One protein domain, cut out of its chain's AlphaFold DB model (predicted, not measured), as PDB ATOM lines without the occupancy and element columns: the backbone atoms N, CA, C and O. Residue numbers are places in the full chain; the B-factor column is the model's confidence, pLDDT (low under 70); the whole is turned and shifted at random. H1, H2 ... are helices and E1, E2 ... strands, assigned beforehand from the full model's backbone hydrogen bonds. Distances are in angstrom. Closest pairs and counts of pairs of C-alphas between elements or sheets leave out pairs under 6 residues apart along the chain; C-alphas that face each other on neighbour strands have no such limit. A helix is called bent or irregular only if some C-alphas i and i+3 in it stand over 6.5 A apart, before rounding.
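What this domain is: This is residues 34 to 170 of the 593 residues of an uncharacterized protein of Phlebia centrifuga (UniProt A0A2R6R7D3). One long helix, H4, makes one part of the model, with the short helices H2 and H3 packed on opposite sides of it, and a two-stranded hairpin of E1 and E2 reaches away at the other end amid long loops. Short helix H1 lies between these parts, near the beginning of H4, and residues 136 to 137 pair with E2 as a third, very short strand. The printed part has 137 residues, with four named helices and two named strands in the order H1, H2, H3, E1, E2, H4; the sheet, E1 - E2, is antiparallel. The class is mostly helix, though under half of the residues are in named elements. The whole is only just compact, close to loose, with a radius of gyration of the C-alphas of 17.0 A and spans of 54 by 40 by 24 A.

How they stand to each other: H1, residues 42 to 49, is close to but not clearly touching H4, residues 146 to 170; their closest C-alphas, Leu 49 and Val 149, are 6.6 A apart. They run the same way at a steep tilt of 64 degrees. H2, residues 53 to 57, touches H4 at its residues 153 to 161 alone, the closest C-alphas being Leu 56 and Lys 157 at 4.8 A. H3, residues 79 to 85, touches H4 at its residues 148 to 156 alone, the closest C-alphas being Phe 81 and Ala 155 at 6.0 A. H3 and H4 run opposite ways at a shallow tilt of 29 degrees. E1, residues 110 to 114, and E2, residues 124 to 128, form an antiparallel hairpin with 148 degrees between their directions; N 111 and O 127 at 2.9 A and N 113 and O 125 at 3.0 A are within hydrogen-bond range. H1 is apart from both strands. Every O i to N i+4 pair is within hydrogen-bond range in H1, H2 and H3, and 19 of 21 are in H4.

Where its parts are: H1 begins at C-alpha 42, (93.021, 150.395, 157.389), and is 10.7 A long from first to last C-alpha. H2 measures 6.3 A and H3 9.8 A. E1 measures 13.6 A and begins at C-alpha 110, (99.495, 167.020, 162.393); E2 measures 13.7 A. H4 measures 35.8 A and ends at C-alpha 170, (71.472, 173.281, 136.498). It has a kink of 28 degrees near residue 163 and is only just irregular: C-alphas 162 and 165 are 6.7 A apart.

The domain as a whole: The two C-alphas farthest apart, those of Ala 64 and Asp 97, are 54.0 A from each other. The printed part has no cut. The links from H2 to H3, H3 to E1 and E2 to H4 are long, with 21, 24 and 17 residues. The mean pLDDT of the printed part is 79.5; it is under 70 at residues 34 to 37 and 61 to 77 and at residues 96, 118 and 168.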
ATOM      1  N   ALA A  34      81.040 145.932 173.307       50.59
ATOM      2  CA  ALA A  34      80.949 144.549 172.832       50.59
ATOM      3  C   ALA A  34      80.701 144.410 171.312       50.59
ATOM      4  O   ALA A  34      80.948 143.345 170.756       50.59
ATOM      5  N   CYS A  35      80.217 145.459 170.640       56.06
ATOM      6  CA  CYS A  35      80.050 145.509 169.182       56.06
ATOM      7  C   CYS A  35      81.293 146.088 168.473       56.06
ATOM      8  O   CYS A  35      81.391 146.054 167.248       56.06
ATOM      9  N   CYS A  36      82.230 146.650 169.241       61.78
ATOM     10  CA  CYS A  36      83.255 147.580 168.773       61.78
ATOM     11  C   CYS A  36      84.617 147.300 169.443       61.78
ATOM     12  O   CYS A  36      85.305 148.224 169.860       61.78
ATOM     13  N   SER A  37      84.988 146.026 169.601       63.47
ATOM     14  CA  SER A  37      86.224 145.603 170.285       63.47
ATOM     15  C   SER A  37      87.354 145.155 169.349       63.47
ATOM     16  O   SER A  37      88.514 145.145 169.762       63.47
ATOM     17  N   THR A  38      87.049 144.792 168.101       78.25
ATOM     18  CA  THR A  38      88.055 144.385 167.109       78.25
ATOM     19  C   THR A  38      88.655 145.609 166.423       78.25
ATOM     20  O   THR A  38      87.935 146.395 165.807       78.25
ATOM     21  N   VAL A  39      89.979 145.745 166.493       82.38
ATOM     22  CA  VAL A  39      90.742 146.666 165.642       82.38
ATOM     23  C   VAL A  39      90.893 146.022 164.265       82.38
ATOM     24  O   VAL A  39      91.485 144.950 164.147       82.38
ATOM     25  N   GLU A  40      90.361 146.673 163.237       83.94
ATOM     26  CA  GLU A  40      90.514 146.268 161.841       83.94
ATOM     27  C   GLU A  40      91.648 147.034 161.162       83.94
ATOM     28  O   GLU A  40      91.979 148.164 161.535       83.94
ATOM     29  N   ARG A  41      92.226 146.423 160.122       86.00
ATOM     30  CA  ARG A  41      93.242 147.094 159.303       86.00
ATOM     31  C   ARG A  41      92.645 148.230 158.490       86.00
ATOM     32  O   ARG A  41      91.503 148.128 158.046       86.00
ATOM     33  N   ALA A  42      93.441 149.257 158.205       84.75
ATOM     34  CA  ALA A  42      93.021 150.395 157.389       84.75
ATOM     35  C   ALA A  42      92.301 149.978 156.084       84.75
ATOM     36  O   ALA A  42      91.232 150.504 155.778       84.75
ATOM     37  N   ASP A  43      92.818 148.985 155.354       83.88
ATOM     38  CA  ASP A  43      92.199 148.509 154.106       83.88
ATOM     39  C   ASP A  43      90.873 147.754 154.340       83.88
ATOM     40  O   ASP A  43      89.920 147.942 153.581       83.88
ATOM     41  N   SER A  44      90.760 146.972 155.426       85.25
ATOM     42  CA  SER A  44      89.487 146.367 155.861       85.25
ATOM     43  C   SER A  44      88.446 147.450 156.157       85.25
ATOM     44  O   SER A  44      87.313 147.374 155.684       85.25
ATOM     45  N   VAL A  45      88.838 148.485 156.911       85.44
ATOM     46  CA  VAL A  45      87.966 149.609 157.282       85.44
ATOM     47  C   VAL A  45      87.486 150.350 156.031       85.44
ATOM     48  O   VAL A  45      86.287 150.598 155.911       85.44
ATOM     49  N   ARG A  46      88.365 150.612 155.047       86.25
ATOM     50  CA  ARG A  46      87.939 151.172 153.749       86.25
ATOM     51  C   ARG A  46      86.939 150.263 153.041       86.25
ATOM     52  O   ARG A  46      85.916 150.753 152.584       86.25
ATOM     53  N   SER A  47      87.180 148.952 152.986       85.50
ATOM     54  CA  SER A  47      86.274 148.011 152.307       85.50
ATOM     55  C   SER A  47      84.901 147.866 152.983       85.50
ATOM     56  O   SER A  47      83.935 147.524 152.305       85.50
ATOM     57  N   ILE A  48      84.795 148.115 154.292       84.88
ATOM     58  CA  ILE A  48      83.518 148.154 155.029       84.88
ATOM     59  C   ILE A  48      82.739 149.441 154.699       84.88
ATOM     60  O   ILE A  48      81.510 149.423 154.546       84.88
ATOM     61  N   LEU A  49      83.464 150.558 154.587       84.88
ATOM     62  CA  LEU A  49      82.915 151.896 154.370       84.88
ATOM     63  C   LEU A  49      82.715 152.264 152.899       84.88
ATOM     64  O   LEU A  49      81.968 153.196 152.636       84.88
ATOM     65  N   ALA A  50      83.332 151.546 151.961       83.06
ATOM     66  CA  ALA A  50      83.179 151.753 150.526       83.06
ATOM     67  C   ALA A  50      81.729 151.512 150.075       83.06
ATOM     68  O   ALA A  50      81.134 150.470 150.372       83.06
ATOM     69  N   HIS A  51      81.163 152.476 149.348       80.44
ATOM     70  CA  HIS A  51      79.861 152.368 148.679       80.44
ATOM     71  C   HIS A  51      80.019 152.885 147.247       80.44
ATOM     72  O   HIS A  51      80.530 153.995 147.056       80.44
ATOM     73  N   SER A  52      79.583 152.125 146.241       80.62
ATOM     74  CA  SER A  52      79.611 152.608 144.856       80.62
ATOM     75  C   SER A  52      78.633 153.770 144.638       80.62
ATOM     76  O   SER A  52      77.679 153.987 145.395       80.62
ATOM     77  N   LYS A  53      78.863 154.545 143.572       79.19
ATOM     78  CA  LYS A  53      77.938 155.615 143.169       79.19
ATOM     79  C   LYS A  53      76.602 155.010 142.725       79.19
ATOM     80  O   LYS A  53      75.539 155.575 142.965       79.19
ATOM     81  N   GLU A  54      76.682 153.831 142.128       81.06
ATOM     82  CA  GLU A  54      75.605 152.996 141.626       81.06
ATOM     83  C   GLU A  54      74.676 152.529 142.766       81.06
ATOM     84  O   GLU A  54      73.472 152.735 142.660       81.06
ATOM     85  N   GLU A  55      75.205 152.028 143.893       81.31
ATOM     86  CA  GLU A  55      74.422 151.654 145.097       81.31
ATOM     87  C   GLU A  55      73.603 152.825 145.678       81.31
ATOM     88  O   GLU A  55      72.429 152.679 146.055       81.31
ATOM     89  N   LEU A  56      74.207 154.018 145.760       79.94
ATOM     90  CA  LEU A  56      73.507 155.206 146.261       79.94
ATOM     91  C   LEU A  56      72.405 155.667 145.303       79.94
ATOM     92  O   LEU A  56      71.390 156.197 145.750       79.94
ATOM     93  N   LEU A  57      72.599 155.464 144.001       78.25
ATOM     94  CA  LEU A  57      71.663 155.863 142.951       78.25
ATOM     95  C   LEU A  57      70.605 154.788 142.638       78.25
ATOM     96  O   LEU A  57      69.586 155.103 142.023       78.25
ATOM     97  N   GLU A  58      70.801 153.545 143.079       81.56
ATOM     98  CA  GLU A  58      69.872 152.433 142.862       81.56
ATOM     99  C   GLU A  58      68.469 152.758 143.400       81.56
ATOM    100  O   GLU A  58      68.299 153.148 144.555       81.56
ATOM    101  N   GLY A  59      67.439 152.601 142.568       75.06
ATOM    102  CA  GLY A  59      66.054 152.899 142.945       75.06
ATOM    103  C   GLY A  59      65.693 154.390 143.020       75.06
ATOM    104  O   GLY A  59      64.519 154.696 143.222       75.06
ATOM    105  N   LEU A  60      66.634 155.322 142.811       75.19
ATOM    106  CA  LEU A  60      66.301 156.743 142.651       75.19
ATOM    107  C   LEU A  60      65.690 157.011 141.264       75.19
ATOM    108  O   LEU A  60      66.038 156.381 140.263       75.19
ATOM    109  N   ALA A  61      64.765 157.970 141.188       68.62
ATOM    110  CA  ALA A  61      64.001 158.251 139.973       68.62
ATOM    111  C   ALA A  61      64.790 159.095 138.949       68.62
ATOM    112  O   ALA A  61      64.733 160.327 138.948       68.62
ATOM    113  N   PHE A  62      65.497 158.430 138.033       67.62
ATOM    114  CA  PHE A  62      66.196 159.084 136.922       67.62
ATOM    115  C   PHE A  62      65.245 159.562 135.812       67.62
ATOM    116  O   PHE A  62      64.462 158.769 135.284       67.62
ATOM    117  N   PRO A  63      65.343 160.829 135.363       64.81
ATOM    118  CA  PRO A  63      64.703 161.264 134.127       64.81
ATOM    119  C   PRO A  63      65.308 160.563 132.907       64.81
ATOM    120  O   PRO A  63      66.522 160.373 132.818       64.81
ATOM    121  N   ALA A  64      64.461 160.232 131.931       58.75
ATOM    122  CA  ALA A  64      64.885 159.563 130.706       58.75
ATOM    123  C   ALA A  64      65.978 160.356 129.963       58.75
ATOM    124  O   ALA A  64      65.797 161.532 129.640       58.75
ATOM    125  N   GLY A  65      67.096 159.687 129.667       61.22
ATOM    126  CA  GLY A  65      68.248 160.274 128.977       61.22
ATOM    127  C   GLY A  65      69.348 160.835 129.885       61.22
ATOM    128  O   GLY A  65      70.291 161.413 129.355       61.22
ATOM    129  N   LEU A  66      69.260 160.665 131.211       67.31
ATOM    130  CA  LEU A  66      70.379 160.905 132.128       67.31
ATOM    131  C   LEU A  66      71.105 159.589 132.456       67.31
ATOM    132  O   LEU A  66      70.452 158.581 132.722       67.31
ATOM    133  N   THR A  67      72.437 159.600 132.475       69.81
ATOM    134  CA  THR A  67      73.273 158.464 132.895       69.81
ATOM    135  C   THR A  67      73.928 158.715 134.257       69.81
ATOM    136  O   THR A  67      74.019 159.850 134.725       69.81
ATOM    137  N   VAL A  68      74.454 157.660 134.889       69.94
ATOM    138  CA  VAL A  68      75.231 157.775 136.141       69.94
ATOM    139  C   VAL A  68      76.496 158.634 135.960       69.94
ATOM    140  O   VAL A  68      76.928 159.303 136.903       69.94
ATOM    141  N   ALA A  69      77.054 158.682 134.745       69.56
ATOM    142  CA  ALA A  69      78.216 159.503 134.408       69.56
ATOM    143  C   ALA A  69      77.900 161.010 134.319       69.56
ATOM    144  O   ALA A  69      78.798 161.820 134.530       69.56
ATOM    145  N   ASP A  70      76.646 161.396 134.047       65.94
ATOM    146  CA  ASP A  70      76.248 162.809 133.970       65.94
ATOM    147  C   ASP A  70      76.155 163.473 135.351       65.94
ATOM    148  O   ASP A  70      76.390 164.672 135.472       65.94
ATOM    149  N   VAL A  71      75.785 162.715 136.389       66.94
ATOM    150  CA  VAL A  71      75.609 163.232 137.757       66.94
ATOM    151  C   VAL A  71      76.962 163.669 138.335       66.94
ATOM    152  O   VAL A  71      77.949 162.947 138.182       66.94
ATOM    153  N   ASP A  72      77.005 164.791 139.065       66.75
ATOM    154  CA  ASP A  72      78.185 165.201 139.854       66.75
ATOM    155  C   ASP A  72      78.706 164.017 140.720       66.75
ATOM    156  O   ASP A  72      77.912 163.158 141.124       66.75
ATOM    157  N   PRO A  73      80.024 163.896 140.982       62.56
ATOM    158  CA  PRO A  73      80.603 162.654 141.503       62.56
ATOM    159  C   PRO A  73      80.071 162.244 142.882       62.56
ATOM    160  O   PRO A  73      79.760 161.071 143.066       62.56
ATOM    161  N   TRP A  74      79.928 163.195 143.812       69.62
ATOM    162  CA  TRP A  74      79.444 162.981 145.182       69.62
ATOM    163  C   TRP A  74      78.671 164.211 145.678       69.62
ATOM    164  O   TRP A  74      78.915 165.312 145.174       69.62
ATOM    165  N   PRO A  75      77.763 164.064 146.660       64.56
ATOM    166  CA  PRO A  75      77.018 165.191 147.194       64.56
ATOM    167  C   PRO A  75      77.893 165.978 148.177       64.56
ATOM    168  O   PRO A  75      78.653 165.392 148.952       64.56
ATOM    169  N   ALA A  76      77.752 167.306 148.197       66.25
ATOM    170  CA  ALA A  76      78.282 168.106 149.304       66.25
ATOM    171  C   ALA A  76      77.655 167.622 150.626       66.25
ATOM    172  O   ALA A  76      76.437 167.442 150.683       66.25
ATOM    173  N   TYR A  77      78.478 167.388 151.654       68.56
ATOM    174  CA  TYR A  77      78.027 166.785 152.910       68.56
ATOM    175  C   TYR A  77      77.061 167.699 153.678       68.56
ATOM    176  O   TYR A  77      77.248 168.913 153.740       68.56
ATOM    177  N   THR A  78      76.037 167.112 154.297       71.38
ATOM    178  CA  THR A  78      75.104 167.835 155.173       71.38
ATOM    179  C   THR A  78      75.524 167.766 156.643       71.38
ATOM    180  O   THR A  78      76.217 166.840 157.065       71.38
ATOM    181  N   ASN A  79      75.053 168.705 157.473       71.31
ATOM    182  CA  ASN A  79      75.284 168.640 158.924       71.31
ATOM    183  C   ASN A  79      74.598 167.432 159.596       71.31
ATOM    184  O   ASN A  79      75.109 166.916 160.588       71.31
ATOM    185  N   GLY A  80      73.515 166.905 159.012       74.94
ATOM    186  CA  GLY A  80      72.952 165.609 159.413       74.94
ATOM    187  C   GLY A  80      73.928 164.457 159.148       74.94
ATOM    188  O   GLY A  80      74.200 163.656 160.041       74.94
ATOM    189  N   PHE A  81      74.533 164.416 157.956       83.25
ATOM    190  CA  PHE A  81      75.564 163.434 157.626       83.25
ATOM    191  C   PHE A  81      76.846 163.593 158.471       83.25
ATOM    192  O   PHE A  81      77.440 162.587 158.869       83.25
ATOM    193  N   ARG A  82      77.241 164.833 158.812       83.50
ATOM    194  CA  ARG A  82      78.337 165.124 159.757       83.50
ATOM    195  C   ARG A  82      78.074 164.452 161.108       83.50
ATOM    196  O   ARG A  82      78.904 163.661 161.548       83.50
ATOM    197  N   HIS A  83      76.913 164.718 161.711       82.38
ATOM    198  CA  HIS A  83      76.529 164.155 163.009       82.38
ATOM    199  C   HIS A  83      76.456 162.622 162.988       82.38
ATOM    200  O   HIS A  83      76.939 161.978 163.915       82.38
ATOM    201  N   ILE A  84      75.927 162.029 161.909       85.88
ATOM    202  CA  ILE A  84      75.931 160.571 161.739       85.88
ATOM    203  C   ILE A  84      77.369 160.046 161.726       85.88
ATOM    204  O   ILE A  84      77.671 159.145 162.496       85.88
ATOM    205  N   CYS A  85      78.288 160.608 160.938       86.50
ATOM    206  CA  CYS A  85      79.673 160.113 160.893       86.50
ATOM    207  C   CYS A  85      80.434 160.249 162.228       86.50
ATOM    208  O   CYS A  85      81.327 159.447 162.493       86.50
ATOM    209  N   ASP A  86      80.079 161.227 163.066       85.12
ATOM    210  CA  ASP A  86      80.674 161.434 164.398       85.12
ATOM    211  C   ASP A  86      80.041 160.561 165.504       85.12
ATOM    212  O   ASP A  86      80.517 160.555 166.637       85.12
ATOM    213  N   LYS A  87      78.987 159.789 165.205       83.31
ATOM    214  CA  LYS A  87      78.312 158.907 166.172       83.31
ATOM    215  C   LYS A  87      79.283 157.839 166.710       83.31
ATOM    216  O   LYS A  87      79.858 157.053 165.948       83.31
ATOM    217  N   GLY A  88      79.468 157.806 168.033       75.62
ATOM    218  CA  GLY A  88      80.310 156.818 168.719       75.62
ATOM    219  C   GLY A  88      81.776 156.835 168.279       75.62
ATOM    220  O   GLY A  88      82.395 155.774 168.184       75.62
ATOM    221  N   ILE A  89      82.311 157.999 167.905       83.44
ATOM    222  CA  ILE A  89      83.661 158.152 167.345       83.44
ATOM    223  C   ILE A  89      84.749 158.148 168.429       83.44
ATOM    224  O   ILE A  89      85.859 157.657 168.213       83.44
ATOM    225  N   GLU A  90      84.392 158.618 169.622       80.00
ATOM    226  CA  GLU A  90      85.179 158.597 170.854       80.00
ATOM    227  C   GLU A  90      85.456 157.171 171.355       80.00
ATOM    228  O   GLU A  90      86.528 156.900 171.890       80.00
ATOM    229  N   LEU A  91      84.535 156.234 171.098       77.38
ATOM    230  CA  LEU A  91      84.688 154.805 171.413       77.38
ATOM    231  C   LEU A  91      85.618 154.065 170.437       77.38
ATOM    232  O   LEU A  91      85.940 152.901 170.658       77.38
ATOM    233  N   ARG A  92      86.002 154.718 169.334       79.38
ATOM    234  CA  ARG A  92      86.722 154.122 168.197       79.38
ATOM    235  C   ARG A  92      88.020 154.862 167.863       79.38
ATOM    236  O   ARG A  92      88.604 154.635 166.806       79.38
ATOM    237  N   MET A  93      88.462 155.759 168.747       78.69
ATOM    238  CA  MET A  93      89.684 156.533 168.551       78.69
ATOM    239  C   MET A  93      90.918 155.616 168.573       78.69
ATOM    240  O   MET A  93      91.085 154.857 169.529       78.69
ATOM    241  N   PRO A  94      91.783 155.657 167.540       79.44
ATOM    242  CA  PRO A  94      93.024 154.895 167.530       79.44
ATOM    243  C   PRO A  94      93.943 155.373 168.661       79.44
ATOM    244  O   PRO A  94      93.949 156.556 169.011       79.44
ATOM    245  N   ALA A  95      94.748 154.465 169.214       75.44
ATOM    246  CA  ALA A  95      95.776 154.837 170.179       75.44
ATOM    247  C   ALA A  95      96.737 155.852 169.537       75.44
ATOM    248  O   ALA A  95      97.236 155.628 168.437       75.44
ATOM    249  N   THR A  96      96.994 156.972 170.213       68.81
ATOM    250  CA  THR A  96      97.853 158.048 169.688       68.81
ATOM    251  C   THR A  96      99.337 157.686 169.669       68.81
ATOM    252  O   THR A  96     100.129 158.354 169.002       68.81
ATOM    253  N   ASP A  97      99.720 156.640 170.396       71.12
ATOM    254  CA  ASP A  97     101.107 156.251 170.609       71.12
ATOM    255  C   ASP A  97     101.741 155.718 169.319       71.12
ATOM    256  O   ASP A  97     101.214 154.832 168.650       71.12
ATOM    257  N   GLY A  98     102.892 156.286 168.955       73.50
ATOM    258  CA  GLY A  98     103.596 155.981 167.706       73.50
ATOM    259  C   GLY A  98     103.166 156.819 166.495       73.50
ATOM    260  O   GLY A  98     103.884 156.819 165.494       73.50
ATOM    261  N   PHE A  99     102.073 157.588 166.569       82.56
ATOM    262  CA  PHE A  99     101.679 158.483 165.475       82.56
ATOM    263  C   PHE A  99     102.417 159.833 165.524       82.56
ATOM    264  O   PHE A  99     102.596 160.418 166.595       82.56
ATOM    265  N   PRO A 100     102.858 160.370 164.369       81.88
ATOM    266  CA  PRO A 100     103.673 161.577 164.333       81.88
ATOM    267  C   PRO A 100     102.846 162.834 164.639       81.88
ATOM    268  O   PRO A 100     101.928 163.180 163.895       81.88
ATOM    269  N   THR A 101     103.219 163.575 165.687       84.31
ATOM    270  CA  THR A 101     102.638 164.891 166.045       84.31
ATOM    271  C   THR A 101     103.119 166.037 165.142       84.31
ATOM    272  O   THR A 101     102.493 167.096 165.066       84.31
ATOM    273  N   GLN A 102     104.221 165.822 164.418       88.44
ATOM    274  CA  GLN A 102     104.751 166.695 163.370       88.44
ATOM    275  C   GLN A 102     104.911 165.895 162.079       88.44
ATOM    276  O   GLN A 102     105.406 164.773 162.095       88.44
ATOM    277  N   CYS A 103     104.512 166.471 160.948       86.31
ATOM    278  CA  CYS A 103     104.546 165.788 159.663       86.31
ATOM    279  C   CYS A 103     105.982 165.405 159.251       86.31
ATOM    280  O   CYS A 103     106.824 166.298 159.132       86.31
ATOM    281  N   PRO A 104     106.265 164.129 158.912       84.94
ATOM    282  CA  PRO A 104     107.605 163.691 158.510       84.94
ATOM    283  C   PRO A 104     108.098 164.299 157.184       84.94
ATOM    284  O   PRO A 104     109.281 164.198 156.874       84.94
ATOM    285  N   HIS A 105     107.224 164.937 156.394       85.94
ATOM    286  CA  HIS A 105     107.579 165.551 155.108       85.94
ATOM    287  C   HIS A 105     107.813 167.068 155.166       85.94
ATOM    288  O   HIS A 105     108.443 167.610 154.263       85.94
ATOM    289  N   CYS A 106     107.283 167.775 156.172       87.38
ATOM    290  CA  CYS A 106     107.377 169.243 156.240       87.38
ATOM    291  C   CYS A 106     107.420 169.835 157.662       87.38
ATOM    292  O   CYS A 106     107.254 171.045 157.818       87.38
ATOM    293  N   SER A 107     107.569 168.997 158.697       87.56
ATOM    294  CA  SER A 107     107.626 169.340 160.135       87.56
ATOM    295  C   SER A 107     106.437 170.132 160.705       87.56
ATOM    296  O   SER A 107     106.365 170.372 161.907       87.56
ATOM    297  N   SER A 108     105.465 170.507 159.874       88.31
ATOM    298  CA  SER A 108     104.234 171.171 160.294       88.31
ATOM    299  C   SER A 108     103.381 170.204 161.111       88.31
ATOM    300  O   SER A 108     103.281 169.025 160.761       88.31
ATOM    301  N   ALA A 109     102.768 170.688 162.193       87.75
ATOM    302  CA  ALA A 109     101.981 169.855 163.102       87.75
ATOM    303  C   ALA A 109     100.903 169.041 162.364       87.75
ATOM    304  O   ALA A 109     100.345 169.484 161.355       87.75
ATOM    305  N   THR A 110     100.605 167.851 162.871       87.00
ATOM    306  CA  THR A 110      99.495 167.020 162.393       87.00
ATOM    307  C   THR A 110      98.207 167.318 163.164       87.00
ATOM    308  O   THR A 110      98.180 168.148 164.081       87.00
ATOM    309  N   TYR A 111      97.110 166.696 162.746       87.12
ATOM    310  CA  TYR A 111      95.842 166.684 163.467       87.12
ATOM    311  C   TYR A 111      95.048 165.420 163.130       87.12
ATOM    312  O   TYR A 111      95.163 164.873 162.031       87.12
ATOM    313  N   TRP A 112      94.211 165.004 164.074       87.25
ATOM    314  CA  TRP A 112      93.196 163.976 163.876       87.25
ATOM    315  C   TRP A 112      91.874 164.618 163.459       87.25
ATOM    316  O   TRP A 112      91.513 165.683 163.957       87.25
ATOM    317  N   HIS A 113      91.155 163.969 162.549       87.00
ATOM    318  CA  HIS A 113      89.797 164.328 162.142       87.00
ATOM    319  C   HIS A 113      89.059 163.079 161.647       87.00
ATOM    320  O   HIS A 113      89.656 162.008 161.516       87.00
ATOM    321  N   VAL A 114      87.764 163.222 161.376       88.06
ATOM    322  CA  VAL A 114      86.878 162.116 161.011       88.06
ATOM    323  C   VAL A 114      86.465 162.264 159.550       88.06
ATOM    324  O   VAL A 114      85.887 163.280 159.163       88.06
ATOM    325  N   GLY A 115      86.739 161.247 158.738       85.31
ATOM    326  CA  GLY A 115      86.428 161.260 157.315       85.31
ATOM    327  C   GLY A 115      84.926 161.359 157.031       85.31
ATOM    328  O   GLY A 115      84.077 160.876 157.791       85.31
ATOM    329  N   ARG A 116      84.595 161.995 155.900       84.69
ATOM    330  CA  ARG A 116      83.223 162.135 155.364       84.69
ATOM    331  C   ARG A 116      83.058 161.514 153.966       84.69
ATOM    332  O   ARG A 116      81.952 161.440 153.426       84.69
ATOM    333  N   ARG A 117      84.159 161.065 153.363       75.62
ATOM    334  CA  ARG A 117      84.249 160.571 151.979       75.62
ATOM    335  C   ARG A 117      83.765 159.115 151.812       75.62
ATOM    336  O   ARG A 117      83.615 158.424 152.814       75.62
ATOM    337  N   PRO A 118      83.488 158.645 150.577       66.50
ATOM    338  CA  PRO A 118      82.759 157.392 150.312       66.50
ATOM    339  C   PRO A 118      83.432 156.092 150.755       66.50
ATOM    340  O   PRO A 118      82.785 155.061 150.700       66.50
ATOM    341  N   GLU A 119      84.700 156.140 151.155       77.25
ATOM    342  CA  GLU A 119      85.500 155.004 151.644       77.25
ATOM    343  C   GLU A 119      86.029 155.262 153.071       77.25
ATOM    344  O   GLU A 119      86.824 154.495 153.606       77.25
ATOM    345  N   LEU A 120      85.646 156.399 153.665       84.31
ATOM    346  CA  LEU A 120      86.275 157.004 154.846       84.31
ATOM    347  C   LEU A 120      85.247 157.559 155.854       84.31
ATOM    348  O   LEU A 120      85.622 158.144 156.870       84.31
ATOM    349  N   ALA A 121      83.951 157.447 155.558       86.25
ATOM    350  CA  ALA A 121      82.872 158.040 156.339       86.25
ATOM    351  C   ALA A 121      82.821 157.459 157.762       86.25
ATOM    352  O   ALA A 121      82.533 156.283 157.951       86.25
ATOM    353  N   GLY A 122      83.102 158.288 158.770       85.62
ATOM    354  CA  GLY A 122      83.123 157.860 160.173       85.62
ATOM    355  C   GLY A 122      84.394 157.119 160.615       85.62
ATOM    356  O   GLY A 122      84.401 156.561 161.715       85.62
ATOM    357  N   ALA A 123      85.457 157.123 159.801       88.75
ATOM    358  CA  ALA A 123      86.795 156.657 160.179       88.75
ATOM    359  C   ALA A 123      87.696 157.821 160.633       88.75
ATOM    360  O   ALA A 123      87.611 158.930 160.104       88.75
ATOM    361  N   TRP A 124      88.592 157.565 161.585       90.25
ATOM    362  CA  TRP A 124      89.648 158.489 162.000       90.25
ATOM    363  C   TRP A 124      90.774 158.566 160.970       90.25
ATOM    364  O   TRP A 124      91.225 157.543 160.457       90.25
ATOM    365  N   ILE A 125      91.266 159.780 160.717       90.06
ATOM    366  CA  ILE A 125      92.343 160.080 159.766       90.06
ATOM    367  C   ILE A 125      93.296 161.116 160.383       90.06
ATOM    368  O   ILE A 125      92.861 162.141 160.923       90.06
ATOM    369  N   LEU A 126      94.601 160.873 160.255       88.50
ATOM    370  CA  LEU A 126      95.686 161.789 160.597       88.50
ATOM    371  C   LEU A 126      96.162 162.531 159.336       88.50
ATOM    372  O   LEU A 126      96.651 161.907 158.394       88.50
ATOM    373  N   ASN A 127      96.072 163.862 159.348       88.50
ATOM    374  CA  ASN A 127      96.523 164.739 158.260       88.50
ATOM    375  C   ASN A 127      97.540 165.782 158.767       88.50
ATOM    376  O   ASN A 127      97.691 166.004 159.971       88.50
ATOM    377  N   CYS A 128      98.246 166.456 157.854       86.56
ATOM    378  CA  CYS A 128      99.113 167.595 158.185       86.56
ATOM    379  C   CYS A 128      98.367 168.939 158.127       86.56
ATOM    380  O   CYS A 128      97.608 169.190 157.195       86.56
ATOM    381  N   LYS A 129      98.643 169.859 159.069       83.62
ATOM    382  CA  LYS A 129      98.104 171.235 159.050       83.62
ATOM    383  C   LYS A 129      98.588 172.080 157.864       83.62
ATOM    384  O   LYS A 129      97.966 173.094 157.583       83.62
ATOM    385  N   ASN A 130      99.660 171.693 157.169       83.75
ATOM    386  CA  ASN A 130     100.075 172.341 155.923       83.75
ATOM    387  C   ASN A 130      99.295 171.747 154.739       83.75
ATOM    388  O   ASN A 130      99.501 170.590 154.380       83.75
ATOM    389  N   HIS A 131      98.441 172.559 154.115       70.12
ATOM    390  CA  HIS A 131      97.509 172.147 153.057       70.12
ATOM    391  C   HIS A 131      98.201 171.777 151.733       70.12
ATOM    392  O   HIS A 131      97.597 171.126 150.885       70.12
ATOM    393  N   GLU A 132      99.468 172.166 151.550       77.69
ATOM    394  CA  GLU A 132     100.293 171.759 150.403       77.69
ATOM    395  C   GLU A 132     101.011 170.414 150.650       77.69
ATOM    396  O   GLU A 132     101.644 169.862 149.747       77.69
ATOM    397  N   CYS A 133     100.919 169.856 151.864       78.44
ATOM    398  CA  CYS A 133     101.558 168.599 152.227       78.44
ATOM    399  C   CYS A 133     100.622 167.397 152.041       78.44
ATOM    400  O   CYS A 133      99.574 167.304 152.671       78.44
ATOM    401  N   ARG A 134     101.058 166.407 151.249       80.12
ATOM    402  CA  ARG A 134     100.300 165.175 150.962       80.12
ATOM    403  C   ARG A 134     100.280 164.138 152.107       80.12
ATOM    404  O   ARG A 134     100.088 162.956 151.836       80.12
ATOM    405  N   LEU A 135     100.536 164.525 153.363       80.81
ATOM    406  CA  LEU A 135     100.465 163.571 154.477       80.81
ATOM    407  C   LEU A 135      99.000 163.249 154.785       80.81
ATOM    408  O   LEU A 135      98.302 164.065 155.385       80.81
ATOM    409  N   PHE A 136      98.610 162.033 154.424       83.75
ATOM    410  CA  PHE A 136      97.341 161.401 154.747       83.75
ATOM    411  C   PHE A 136      97.635 160.012 155.319       83.75
ATOM    412  O   PHE A 136      98.312 159.209 154.674       83.75
ATOM    413  N   MET A 137      97.148 159.723 156.524       84.81
ATOM    414  CA  MET A 137      97.268 158.409 157.156       84.81
ATOM    415  C   MET A 137      95.935 158.019 157.793       84.81
ATOM    416  O   MET A 137      95.461 158.688 158.707       84.81
ATOM    417  N   MET A 138      95.355 156.905 157.352       86.94
ATOM    418  CA  MET A 138      94.261 156.249 158.066       86.94
ATOM    419  C   MET A 138      94.855 155.061 158.835       86.94
ATOM    420  O   MET A 138      95.428 154.185 158.187       86.94
ATOM    421  N   PRO A 139      94.805 155.039 160.175       86.62
ATOM    422  CA  PRO A 139      95.367 153.953 160.966       86.62
ATOM    423  C   PRO A 139      94.423 152.755 161.044       86.62
ATOM    424  O   PRO A 139      93.212 152.882 160.829       86.62
ATOM    425  N   ASP A 140      94.988 151.621 161.453       87.38
ATOM    426  CA  ASP A 140      94.238 150.486 161.982       87.38
ATOM    427  C   ASP A 140      93.415 150.955 163.196       87.38
ATOM    428  O   ASP A 140      93.924 151.637 164.091       87.38
ATOM    429  N   GLN A 141      92.117 150.661 163.190       87.00
ATOM    430  CA  GLN A 141      91.143 151.232 164.124       87.00
ATOM    431  C   GLN A 141      89.892 150.358 164.226       87.00
ATOM    432  O   GLN A 141      89.671 149.458 163.419       87.00
ATOM    433  N   ILE A 142      89.038 150.645 165.205       84.62
ATOM    434  CA  ILE A 142      87.729 149.996 165.310       84.62
ATOM    435  C   ILE A 142      86.789 150.618 164.255       84.62
ATOM    436  O   ILE A 142      86.557 151.834 164.292       84.62
ATOM    437  N   PRO A 143      86.229 149.837 163.313       82.88
ATOM    438  CA  PRO A 143      85.323 150.369 162.300       82.88
ATOM    439  C   PRO A 143      83.987 150.813 162.922       82.88
ATOM    440  O   PRO A 143      83.599 150.318 163.986       82.88
ATOM    441  N   PRO A 144      83.224 151.700 162.257       83.69
ATOM    442  CA  PRO A 144      81.785 151.813 162.482       83.69
ATOM    443  C   PRO A 144      81.113 150.431 162.459       83.69
ATOM    444  O   PRO A 144      81.423 149.595 161.608       83.69
ATOM    445  N   CYS A 145      80.186 150.175 163.384       83.06
ATOM    446  CA  CYS A 145      79.455 148.907 163.407       83.06
ATOM    447  C   CYS A 145      78.531 148.776 162.173       83.06
ATOM    448  O   CYS A 145      78.134 149.794 161.603       83.06
ATOM    449  N   PRO A 146      78.098 147.564 161.770       84.00
ATOM    450  CA  PRO A 146      77.293 147.381 160.554       84.00
ATOM    451  C   PRO A 146      76.000 148.214 160.500       84.00
ATOM    452  O   PRO A 146      75.608 148.667 159.428       84.00
ATOM    453  N   VAL A 147      75.362 148.471 161.649       84.50
ATOM    454  CA  VAL A 147      74.180 149.350 161.747       84.50
ATOM    455  C   VAL A 147      74.550 150.803 161.436       84.50
ATOM    456  O   VAL A 147      73.871 151.466 160.661       84.50
ATOM    457  N   HIS A 148      75.664 151.289 161.985       85.19
ATOM    458  CA  HIS A 148      76.152 152.646 161.753       85.19
ATOM    459  C   HIS A 148      76.647 152.844 160.310       85.19
ATOM    460  O   HIS A 148      76.368 153.872 159.697       85.19
ATOM    461  N   VAL A 149      77.275 151.823 159.718       86.81
ATOM    462  CA  VAL A 149      77.596 151.783 158.281       86.81
ATOM    463  C   VAL A 149      76.324 151.906 157.428       86.81
ATOM    464  O   VAL A 149      76.331 152.616 156.423       86.81
ATOM    465  N   GLN A 150      75.216 151.277 157.828       86.50
ATOM    466  CA  GLN A 150      73.934 151.408 157.129       86.50
ATOM    467  C   GLN A 150      73.313 152.810 157.293       86.50
ATOM    468  O   GLN A 150      72.875 153.392 156.301       86.50
ATOM    469  N   GLU A 151      73.358 153.410 158.489       87.88
ATOM    470  CA  GLU A 151      72.940 154.813 158.702       87.88
ATOM    471  C   GLU A 151      73.719 155.787 157.791       87.88
ATOM    472  O   GLU A 151      73.143 156.713 157.210       87.88
ATOM    473  N   ILE A 152      75.025 155.545 157.616       87.25
ATOM    474  CA  ILE A 152      75.918 156.289 156.712       87.25
ATOM    475  C   ILE A 152      75.497 156.116 155.241       87.25
ATOM    476  O   ILE A 152      75.394 157.117 154.522       87.25
ATOM    477  N   ARG A 153      75.189 154.887 154.792       86.62
ATOM    478  CA  ARG A 153      74.669 154.594 153.434       86.62
ATOM    479  C   ARG A 153      73.366 155.346 153.159       86.62
ATOM    480  O   ARG A 153      73.246 156.041 152.150       86.62
ATOM    481  N   GLU A 154      72.404 155.258 154.072       87.31
ATOM    482  CA  GLU A 154      71.061 155.829 153.908       87.31
ATOM    483  C   GLU A 154      71.033 157.359 154.005       87.31
ATOM    484  O   GLU A 154      70.217 158.015 153.352       87.31
ATOM    485  N   ALA A 155      71.924 157.965 154.791       86.62
ATOM    486  CA  ALA A 155      72.128 159.412 154.774       86.62
ATOM    487  C   ALA A 155      72.709 159.884 153.430       86.62
ATOM    488  O   ALA A 155      72.172 160.805 152.819       86.62
ATOM    489  N   ARG A 156      73.735 159.197 152.911       83.31
ATOM    490  CA  ARG A 156      74.352 159.515 151.608       83.31
ATOM    491  C   ARG A 156      73.383 159.354 150.437       83.31
ATOM    492  O   ARG A 156      73.406 160.163 149.513       83.31
ATOM    493  N   LYS A 157      72.502 158.351 150.498       85.38
ATOM    494  CA  LYS A 157      71.426 158.130 149.520       85.38
ATOM    495  C   LYS A 157      70.436 159.299 149.482       85.38
ATOM    496  O   LYS A 157      70.166 159.829 148.407       85.38
ATOM    497  N   ARG A 158      69.987 159.768 150.652       83.38
ATOM    498  CA  ARG A 158      69.125 160.958 150.782       83.38
ATOM    499  C   ARG A 158      69.827 162.244 150.335       83.38
ATOM    500  O   ARG A 158      69.209 163.069 149.668       83.38
ATOM    501  N   ASP A 159      71.113 162.417 150.636       81.81
ATOM    502  CA  ASP A 159      71.879 163.589 150.184       81.81
ATOM    503  C   ASP A 159      72.059 163.606 148.649       81.81
ATOM    504  O   ASP A 159      71.961 164.673 148.036       81.81
ATOM    505  N   MET A 160      72.219 162.441 148.004       80.12
ATOM    506  CA  MET A 160      72.176 162.315 146.535       80.12
ATOM    507  C   MET A 160      70.786 162.625 145.959       80.12
ATOM    508  O   MET A 160      70.675 163.403 145.008       80.12
ATOM    509  N   GLU A 161      69.727 162.058 146.543       82.25
ATOM    510  CA  GLU A 161      68.339 162.283 146.118       82.25
ATOM    511  C   GLU A 161      67.956 163.770 146.187       82.25
ATOM    512  O   GLU A 161      67.445 164.323 145.213       82.25
ATOM    513  N   ASN A 162      68.303 164.454 147.282       79.69
ATOM    514  CA  ASN A 162      68.072 165.891 147.458       79.69
ATOM    515  C   ASN A 162      68.829 166.760 146.434       79.69
ATOM    516  O   ASN A 162      68.347 167.829 146.043       79.69
ATOM    517  N   GLN A 163      70.010 166.330 145.976       75.88
ATOM    518  CA  GLN A 163      70.814 167.090 145.010       75.88
ATOM    519  C   GLN A 163      70.439 166.808 143.547       75.88
ATOM    520  O   GLN A 163      70.669 167.673 142.693       75.88
ATOM    521  N   LEU A 164      69.794 165.676 143.239       76.62
ATOM    522  CA  LEU A 164      69.405 165.306 141.874       76.62
ATOM    523  C   LEU A 164      68.460 166.344 141.206       76.62
ATOM    524  O   LEU A 164      68.777 166.783 140.096       76.62
ATOM    525  N   PRO A 165      67.391 166.873 141.848       74.88
ATOM    526  CA  PRO A 165      66.583 167.968 141.291       74.88
ATOM    527  C   PRO A 165      67.375 169.258 141.030       74.88
ATOM    528  O   PRO A 165      67.141 169.946 140.032       74.88
ATOM    529  N   LEU A 166      68.336 169.592 141.899       72.38
ATOM    530  CA  LEU A 166      69.183 170.783 141.755       72.38
ATOM    531  C   LEU A 166      70.189 170.620 140.609       72.38
ATOM    532  O   LEU A 166      70.457 171.575 139.876       72.38
ATOM    533  N   PHE A 167      70.725 169.414 140.421       70.19
ATOM    534  CA  PHE A 167      71.546 169.059 139.266       70.19
ATOM    535  C   PHE A 167      70.744 169.157 137.957       70.19
ATOM    536  O   PHE A 167      71.157 169.847 137.022       70.19
ATOM    537  N   LEU A 168      69.542 168.577 137.921       69.69
ATOM    538  CA  LEU A 168      68.635 168.647 136.772       69.69
ATOM    539  C   LEU A 168      68.246 170.093 136.429       69.69
ATOM    540  O   LEU A 168      68.230 170.466 135.254       69.69
ATOM    541  N   GLN A 169      68.015 170.950 137.431       72.44
ATOM    542  CA  GLN A 169      67.756 172.374 137.197       72.44
ATOM    543  C   GLN A 169      68.990 173.110 136.635       72.44
ATOM    544  O   GLN A 169      68.840 173.979 135.771       72.44
ATOM    545  N   ARG A 170      70.213 172.757 137.070       74.62
ATOM    546  CA  ARG A 170      71.472 173.281 136.498       74.62
ATOM    547  C   ARG A 170      71.640 172.852 135.030       74.62
ATOM    548  O   ARG A 170      71.909 173.706 134.183       74.62
TER     549      ARG A 170